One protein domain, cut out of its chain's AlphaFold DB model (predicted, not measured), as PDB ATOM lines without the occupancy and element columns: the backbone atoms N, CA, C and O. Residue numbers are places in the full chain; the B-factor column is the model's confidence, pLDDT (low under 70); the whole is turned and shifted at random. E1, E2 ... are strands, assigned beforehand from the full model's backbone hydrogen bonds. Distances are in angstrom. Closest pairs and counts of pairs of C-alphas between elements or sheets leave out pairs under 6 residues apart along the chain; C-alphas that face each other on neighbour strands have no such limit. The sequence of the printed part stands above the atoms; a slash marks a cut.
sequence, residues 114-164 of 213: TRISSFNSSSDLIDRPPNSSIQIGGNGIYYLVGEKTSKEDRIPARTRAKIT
ATOM      1  N   THR A 114      50.390 -67.394 -11.720       63.97
ATOM      2  CA  THR A 114      50.827 -68.726 -11.304       63.97
ATOM      3  C   THR A 114      52.140 -68.616 -10.541       63.97
ATOM      4  O   THR A 114      53.165 -68.227 -11.102       63.97
ATOM      5  N   ARG A 115      52.125 -68.984  -9.259       57.25
ATOM      6  CA  ARG A 115      53.319 -69.102  -8.425       57.25
ATOM      7  C   ARG A 115      53.756 -70.559  -8.350       57.25
ATOM      8  O   ARG A 115      53.054 -71.415  -7.815       57.25
ATOM      9  N   ILE A 116      54.961 -70.830  -8.835       63.44
ATOM     10  CA  ILE A 116      55.618 -72.132  -8.700       63.44
ATOM     11  C   ILE A 116      56.439 -72.098  -7.407       63.44
ATOM     12  O   ILE A 116      57.415 -71.355  -7.315       63.44
ATOM     13  N   SER A 117      56.034 -72.862  -6.388       51.97
ATOM     14  CA  SER A 117      56.692 -72.817  -5.067       51.97
ATOM     15  C   SER A 117      58.035 -73.552  -5.042       51.97
ATOM     16  O   SER A 117      58.903 -73.220  -4.239       51.97
ATOM     17  N   SER A 118      58.210 -74.548  -5.910       57.56
ATOM     18  CA  SER A 118      59.457 -75.293  -6.096       57.56
ATOM     19  C   SER A 118      59.470 -75.953  -7.473       57.56
ATOM     20  O   SER A 118      58.424 -76.388  -7.956       57.56
ATOM     21  N   PHE A 119      60.646 -76.076  -8.082       58.16
ATOM     22  CA  PHE A 119      60.837 -76.926  -9.257       58.16
ATOM     23  C   PHE A 119      60.941 -78.395  -8.820       58.16
ATOM     24  O   PHE A 119      61.450 -78.671  -7.733       58.16
ATOM     25  N   ASN A 120      60.411 -79.306  -9.641       61.31
ATOM     26  CA  ASN A 120      60.299 -80.736  -9.345       61.31
ATOM     27  C   ASN A 120      61.596 -81.348  -8.791       61.31
ATOM     28  O   ASN A 120      62.700 -81.053  -9.249       61.31
ATOM     29  N   SER A 121      61.432 -82.274  -7.855       57.16
ATOM     30  CA  SER A 121      62.435 -83.262  -7.475       57.16
ATOM     31  C   SER A 121      62.408 -84.453  -8.441       57.16
ATOM     32  O   SER A 121      61.431 -84.677  -9.156       57.16
ATOM     33  N   SER A 122      63.437 -85.300  -8.409       59.19
ATOM     34  CA  SER A 122      63.460 -86.575  -9.143       59.19
ATOM     35  C   SER A 122      62.359 -87.567  -8.727       59.19
ATOM     36  O   SER A 122      62.220 -88.611  -9.358       59.19
ATOM     37  N   SER A 123      61.590 -87.269  -7.672       54.50
ATOM     38  CA  SER A 123      60.474 -88.091  -7.182       54.50
ATOM     39  C   SER A 123      59.097 -87.662  -7.709       54.50
ATOM     40  O   SER A 123      58.116 -88.385  -7.526       54.50
ATOM     41  N   ASP A 124      59.010 -86.518  -8.393       58.38
ATOM     42  CA  ASP A 124      57.755 -86.020  -8.944       58.38
ATOM     43  C   ASP A 124      57.427 -86.740 -10.259       58.38
ATOM     44  O   ASP A 124      58.031 -86.493 -11.303       58.38
ATOM     45  N   LEU A 125      56.453 -87.653 -10.203       56.97
ATOM     46  CA  LEU A 125      55.915 -88.319 -11.389       56.97
ATOM     47  C   LEU A 125      55.228 -87.287 -12.292       56.97
ATOM     48  O   LEU A 125      54.286 -86.610 -11.876       56.97
ATOM     49  N   ILE A 126      55.701 -87.187 -13.534       62.62
ATOM     50  CA  ILE A 126      55.118 -86.337 -14.572       62.62
ATOM     51  C   ILE A 126      54.241 -87.226 -15.456       62.62
ATOM     52  O   ILE A 126      54.761 -87.997 -16.261       62.62
ATOM     53  N   ASP A 127      52.921 -87.111 -15.323       68.19
ATOM     54  CA  ASP A 127      51.964 -87.794 -16.203       68.19
ATOM     55  C   ASP A 127      51.797 -86.998 -17.509       68.19
ATOM     56  O   ASP A 127      50.817 -86.286 -17.733       68.19
ATOM     57  N   ARG A 128      52.856 -87.002 -18.329       75.56
ATOM     58  CA  ARG A 128      52.927 -86.239 -19.582       75.56
ATOM     59  C   ARG A 128      52.315 -87.049 -20.731       75.56
ATOM     60  O   ARG A 128      52.827 -88.129 -21.031       75.56
ATOM     61  N   PRO A 129      51.330 -86.501 -21.467       80.31
ATOM     62  CA  PRO A 129      50.834 -87.120 -22.691       80.31
ATOM     63  C   PRO A 129      51.960 -87.324 -23.723       80.31
ATOM     64  O   PRO A 129      52.810 -86.437 -23.876       80.31
ATOM     65  N   PRO A 130      51.985 -88.445 -24.464       76.75
ATOM     66  CA  PRO A 130      53.001 -88.686 -25.485       76.75
ATOM     67  C   PRO A 130      52.964 -87.602 -26.572       76.75
ATOM     68  O   PRO A 130      51.895 -87.130 -26.954       76.75
ATOM     69  N   ASN A 131      54.138 -87.219 -27.083       79.62
ATOM     70  CA  ASN A 131      54.302 -86.197 -28.132       79.62
ATOM     71  C   ASN A 131      53.702 -84.816 -27.799       79.62
ATOM     72  O   ASN A 131      53.267 -84.095 -28.692       79.62
ATOM     73  N   SER A 132      53.679 -84.443 -26.519       80.75
ATOM     74  CA  SER A 132      53.265 -83.107 -26.074       80.75
ATOM     75  C   SER A 132      54.455 -82.175 -25.854       80.75
ATOM     76  O   SER A 132      55.547 -82.662 -25.582       80.75
ATOM     77  N   SER A 133      54.279 -80.856 -25.896       79.81
ATOM     78  CA  SER A 133      55.235 -79.867 -25.361       79.81
ATOM     79  C   SER A 133      54.676 -79.221 -24.084       79.81
ATOM     80  O   SER A 133      53.499 -79.383 -23.778       79.81
ATOM     81  N   ILE A 134      55.516 -78.562 -23.276       76.38
ATOM     82  CA  ILE A 134      55.056 -77.829 -22.082       76.38
ATOM     83  C   ILE A 134      54.925 -76.353 -22.446       76.38
ATOM     84  O   ILE A 134      55.880 -75.749 -22.932       76.38
ATOM     85  N   GLN A 135      53.769 -75.771 -22.152       78.69
ATOM     86  CA  GLN A 135      53.506 -74.345 -22.259       78.69
ATOM     87  C   GLN A 135      53.241 -73.768 -20.868       78.69
ATOM     88  O   GLN A 135      52.414 -74.283 -20.121       78.69
ATOM     89  N   ILE A 136      53.936 -72.684 -20.524       71.81
ATOM     90  CA  ILE A 136      53.692 -71.917 -19.299       71.81
ATOM     91  C   ILE A 136      53.057 -70.593 -19.719       71.81
ATOM     92  O   ILE A 136      53.637 -69.853 -20.512       71.81
ATOM     93  N   GLY A 137      51.861 -70.311 -19.212       68.44
ATOM     94  CA  GLY A 137      51.135 -69.068 -19.461       68.44
ATOM     95  C   GLY A 137      50.555 -68.487 -18.175       68.44
ATOM     96  O   GLY A 137      50.699 -69.069 -17.102       68.44
ATOM     97  N   GLY A 138      49.861 -67.350 -18.281       63.12
ATOM     98  CA  GLY A 138      49.199 -66.726 -17.125       63.12
ATOM     99  C   GLY A 138      48.220 -67.678 -16.428       63.12
ATOM    100  O   GLY A 138      48.189 -67.749 -15.203       63.12
ATOM    101  N   ASN A 139      47.513 -68.494 -17.212       64.06
ATOM    102  CA  ASN A 139      46.483 -69.422 -16.736       64.06
ATOM    103  C   ASN A 139      47.043 -70.712 -16.107       64.06
ATOM    104  O   ASN A 139      46.282 -71.503 -15.561       64.06
ATOM    105  N   GLY A 140      48.363 -70.927 -16.157       69.81
ATOM    106  CA  GLY A 140      49.008 -72.099 -15.572       69.81
ATOM    107  C   GLY A 140      49.982 -72.796 -16.513       69.81
ATOM    108  O   GLY A 140      50.489 -72.222 -17.480       69.81
ATOM    109  N   ILE A 141      50.261 -74.058 -16.193       75.25
ATOM    110  CA  ILE A 141      51.139 -74.933 -16.969       75.25
ATOM    111  C   ILE A 141      50.269 -75.933 -17.728       75.25
ATOM    112  O   ILE A 141      49.414 -76.590 -17.136       75.25
ATOM    113  N   TYR A 142      50.511 -76.069 -19.026       81.06
ATOM    114  CA  TYR A 142      49.745 -76.914 -19.936       81.06
ATOM    115  C   TYR A 142      50.670 -77.837 -20.726       81.06
ATOM    116  O   TYR A 142      51.795 -77.469 -21.067       81.06
ATOM    117  N   TYR A 143      50.177 -79.024 -21.056       83.38
ATOM    118  CA  TYR A 143      50.700 -79.854 -22.127       83.38
ATOM    119  C   TYR A 143      49.999 -79.480 -23.430       83.38
ATOM    120  O   TYR A 143      48.778 -79.581 -23.529       83.38
ATOM    121  N   LEU A 144      50.770 -79.066 -24.430       82.38
ATOM    122  CA  LEU A 144      50.280 -78.839 -25.781       82.38
ATOM    123  C   LEU A 144      50.412 -80.145 -26.564       82.38
ATOM    124  O   LEU A 144      51.524 -80.631 -26.772       82.38
ATOM    125  N   VAL A 145      49.294 -80.747 -26.958       86.38
ATOM    126  CA  VAL A 145      49.259 -81.999 -27.728       86.38
ATOM    127  C   VAL A 145      48.970 -81.670 -29.184       86.38
ATOM    128  O   VAL A 145      48.092 -80.865 -29.466       86.38
ATOM    129  N   GLY A 146      49.699 -82.288 -30.118       81.56
ATOM    130  CA  GLY A 146      49.478 -82.044 -31.547       81.56
ATOM    131  C   GLY A 146      49.848 -80.623 -31.982       81.56
ATOM    132  O   GLY A 146      49.185 -80.071 -32.859       81.56
ATOM    133  N   GLU A 147      50.882 -80.038 -31.370       81.50
ATOM    134  CA  GLU A 147      51.397 -78.703 -31.695       81.50
ATOM    135  C   GLU A 147      51.580 -78.526 -33.213       81.50
ATOM    136  O   GLU A 147      52.166 -79.386 -33.880       81.50
ATOM    137  N   LYS A 148      51.090 -77.402 -33.756       79.56
ATOM    138  CA  LYS A 148      51.120 -77.070 -35.199       79.56
ATOM    139  C   LYS A 148      50.313 -78.027 -36.084       79.56
ATOM    140  O   LYS A 148      50.568 -78.126 -37.286       79.56
ATOM    141  N   THR A 149      49.320 -78.712 -35.524       84.31
ATOM    142  CA  THR A 149      48.349 -79.510 -36.285       84.31
ATOM    143  C   THR A 149      46.934 -78.956 -36.126       84.31
ATOM    144  O   THR A 149      46.657 -78.157 -35.238       84.31
ATOM    145  N   SER A 150      45.997 -79.416 -36.959       82.19
ATOM    146  CA  SER A 150      44.570 -79.082 -36.823       82.19
ATOM    147  C   SER A 150      43.901 -79.683 -35.579       82.19
ATOM    148  O   SER A 150      42.734 -79.401 -35.325       82.19
ATOM    149  N   LYS A 151      44.617 -80.526 -34.827       83.50
ATOM    150  CA  LYS A 151      44.167 -81.154 -33.580       83.50
ATOM    151  C   LYS A 151      44.965 -80.650 -32.375       83.50
ATOM    152  O   LYS A 151      45.113 -81.389 -31.407       83.50
ATOM    153  N   GLU A 152      45.537 -79.449 -32.471       82.75
ATOM    154  CA  GLU A 152      46.235 -78.833 -31.347       82.75
ATOM    155  C   GLU A 152      45.271 -78.656 -30.169       82.75
ATOM    156  O   GLU A 152      44.195 -78.079 -30.322       82.75
ATOM    157  N   ASP A 153      45.665 -79.171 -29.007       83.06
ATOM    158  CA  ASP A 153      44.866 -79.110 -27.786       83.06
ATOM    159  C   ASP A 153      45.744 -78.810 -26.567       83.06
ATOM    160  O   ASP A 153      46.937 -79.135 -26.538       83.06
ATOM    161  N   ARG A 154      45.151 -78.179 -25.552       82.62
ATOM    162  CA  ARG A 154      45.817 -77.799 -24.303       82.62
ATOM    163  C   ARG A 154      45.250 -78.612 -23.153       82.62
ATOM    164  O   ARG A 154      44.122 -78.404 -22.723       82.62
ATOM    165  N   ILE A 155      46.078 -79.487 -22.599       81.06
ATOM    166  CA  ILE A 155      45.730 -80.307 -21.440       81.06
ATOM    167  C   ILE A 155      46.407 -79.704 -20.206       81.06
ATOM    168  O   ILE A 155      47.632 -79.583 -20.209       81.06
ATOM    169  N   PRO A 156      45.681 -79.336 -19.136       76.06
ATOM    170  CA  PRO A 156      46.299 -78.828 -17.914       76.06
ATOM    171  C   PRO A 156      47.356 -79.798 -17.375       76.06
ATOM    172  O   PRO A 156      47.084 -80.987 -17.175       76.06
ATOM    173  N   ALA A 157      48.567 -79.302 -17.117       72.50
ATOM    174  CA  ALA A 157      49.636 -80.106 -16.543       72.50
ATOM    175  C   ALA A 157      49.377 -80.284 -15.042       72.50
ATOM    176  O   ALA A 157      49.819 -79.491 -14.207       72.50
ATOM    177  N   ARG A 158      48.630 -81.336 -14.691       67.94
ATOM    178  CA  ARG A 158      48.343 -81.717 -13.302       67.94
ATOM    179  C   ARG A 158      49.607 -82.274 -12.649       67.94
ATOM    180  O   ARG A 158      49.817 -83.481 -12.582       67.94
ATOM    181  N   THR A 159      50.488 -81.385 -12.209       59.38
ATOM    182  CA  THR A 159      51.701 -81.774 -11.481       59.38
ATOM    183  C   THR A 159      51.387 -81.998 -10.000       59.38
ATOM    184  O   THR A 159      50.523 -81.334  -9.433       59.38
ATOM    185  N   ARG A 160      52.110 -82.920  -9.348       56.41
ATOM    186  CA  ARG A 160      52.114 -83.042  -7.875       56.41
ATOM    187  C   ARG A 160      52.939 -81.940  -7.190       56.41
ATOM    188  O   ARG A 160      53.029 -81.918  -5.965       56.41
ATOM    189  N   ALA A 161      53.542 -81.037  -7.967       57.38
ATOM    190  CA  ALA A 161      54.302 -79.912  -7.449       57.38
ATOM    191  C   ALA A 161      53.380 -78.900  -6.753       57.38
ATOM    192  O   ALA A 161      52.211 -78.744  -7.105       57.38
ATOM    193  N   LYS A 162      53.922 -78.166  -5.774       58.72
ATOM    194  CA  LYS A 162      53.206 -77.087  -5.078       58.72
ATOM    195  C   LYS A 162      53.101 -75.851  -5.980       58.72
ATOM    196  O   LYS A 162      53.883 -74.906  -5.849       58.72
ATOM    197  N   ILE A 163      52.161 -75.872  -6.917       60.78
ATOM    198  CA  ILE A 163      51.787 -74.714  -7.732       60.78
ATOM    199  C   ILE A 163      50.573 -74.052  -7.082       60.78
ATOM    200  O   ILE A 163      49.583 -74.721  -6.799       60.78
ATOM    201  N   THR A 164      50.653 -72.743  -6.864       61.19
ATOM    202  CA  THR A 164      49.516 -71.932  -6.433       61.19
ATOM    203  C   THR A 164      49.144 -71.007  -7.580       61.19
ATOM    204  O   THR A 164      49.952 -70.168  -7.973       61.19
TER     205      THR A 164
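What this domain is: This is residues 114 to 164 of the 213 residues of an uncharacterized protein of Candidatus Nomurabacteria bacterium GW2011_GWA2_43_15 (UniProt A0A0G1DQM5). With little regular structure, the domain is a flat piece: a small three-stranded sheet, E2, E3 and E4, and a wide loop of residues 117 to 131 that leads into it from E1, whose residues 115 to 116 pair antiparallel with residues 163 to 164. The printed part has 51 residues, 19 of them in four strands, E1 to E4, with no named helix: all strand. The sheet's order is E2, E3, E4, antiparallel. It is only just compact, close to loose, with a radius of gyration of the C-alphas of 11.7 A, spanning 34 by 23 by 11 A.

Where its parts are: E1, residues 114 to 116, begins at C-alpha (50.827, -68.726, -11.304). E2, residues 132 to 137, and E3, residues 140 to 145, each measure 15.7 A. E4, residues 153 to 156, measures 10.0 A and ends at C-alpha (46.299, -78.828, -17.914).

How they stand to each other: E2, E3 and E4 form a meander, each strand the antiparallel neighbour of the one before. Hairpin E2 and E3 has N 135 and O 142 within hydrogen-bond range, 2.8 A; hairpin E3 and E4 has N 143 and O 155, 2.7 A. E1 and E4 are apart.

The domain as a whole: The printed part has no cut. The link E1 to E2 is long. Confidence is low at residues 114 to 127, 137 to 140 and 158 to 164.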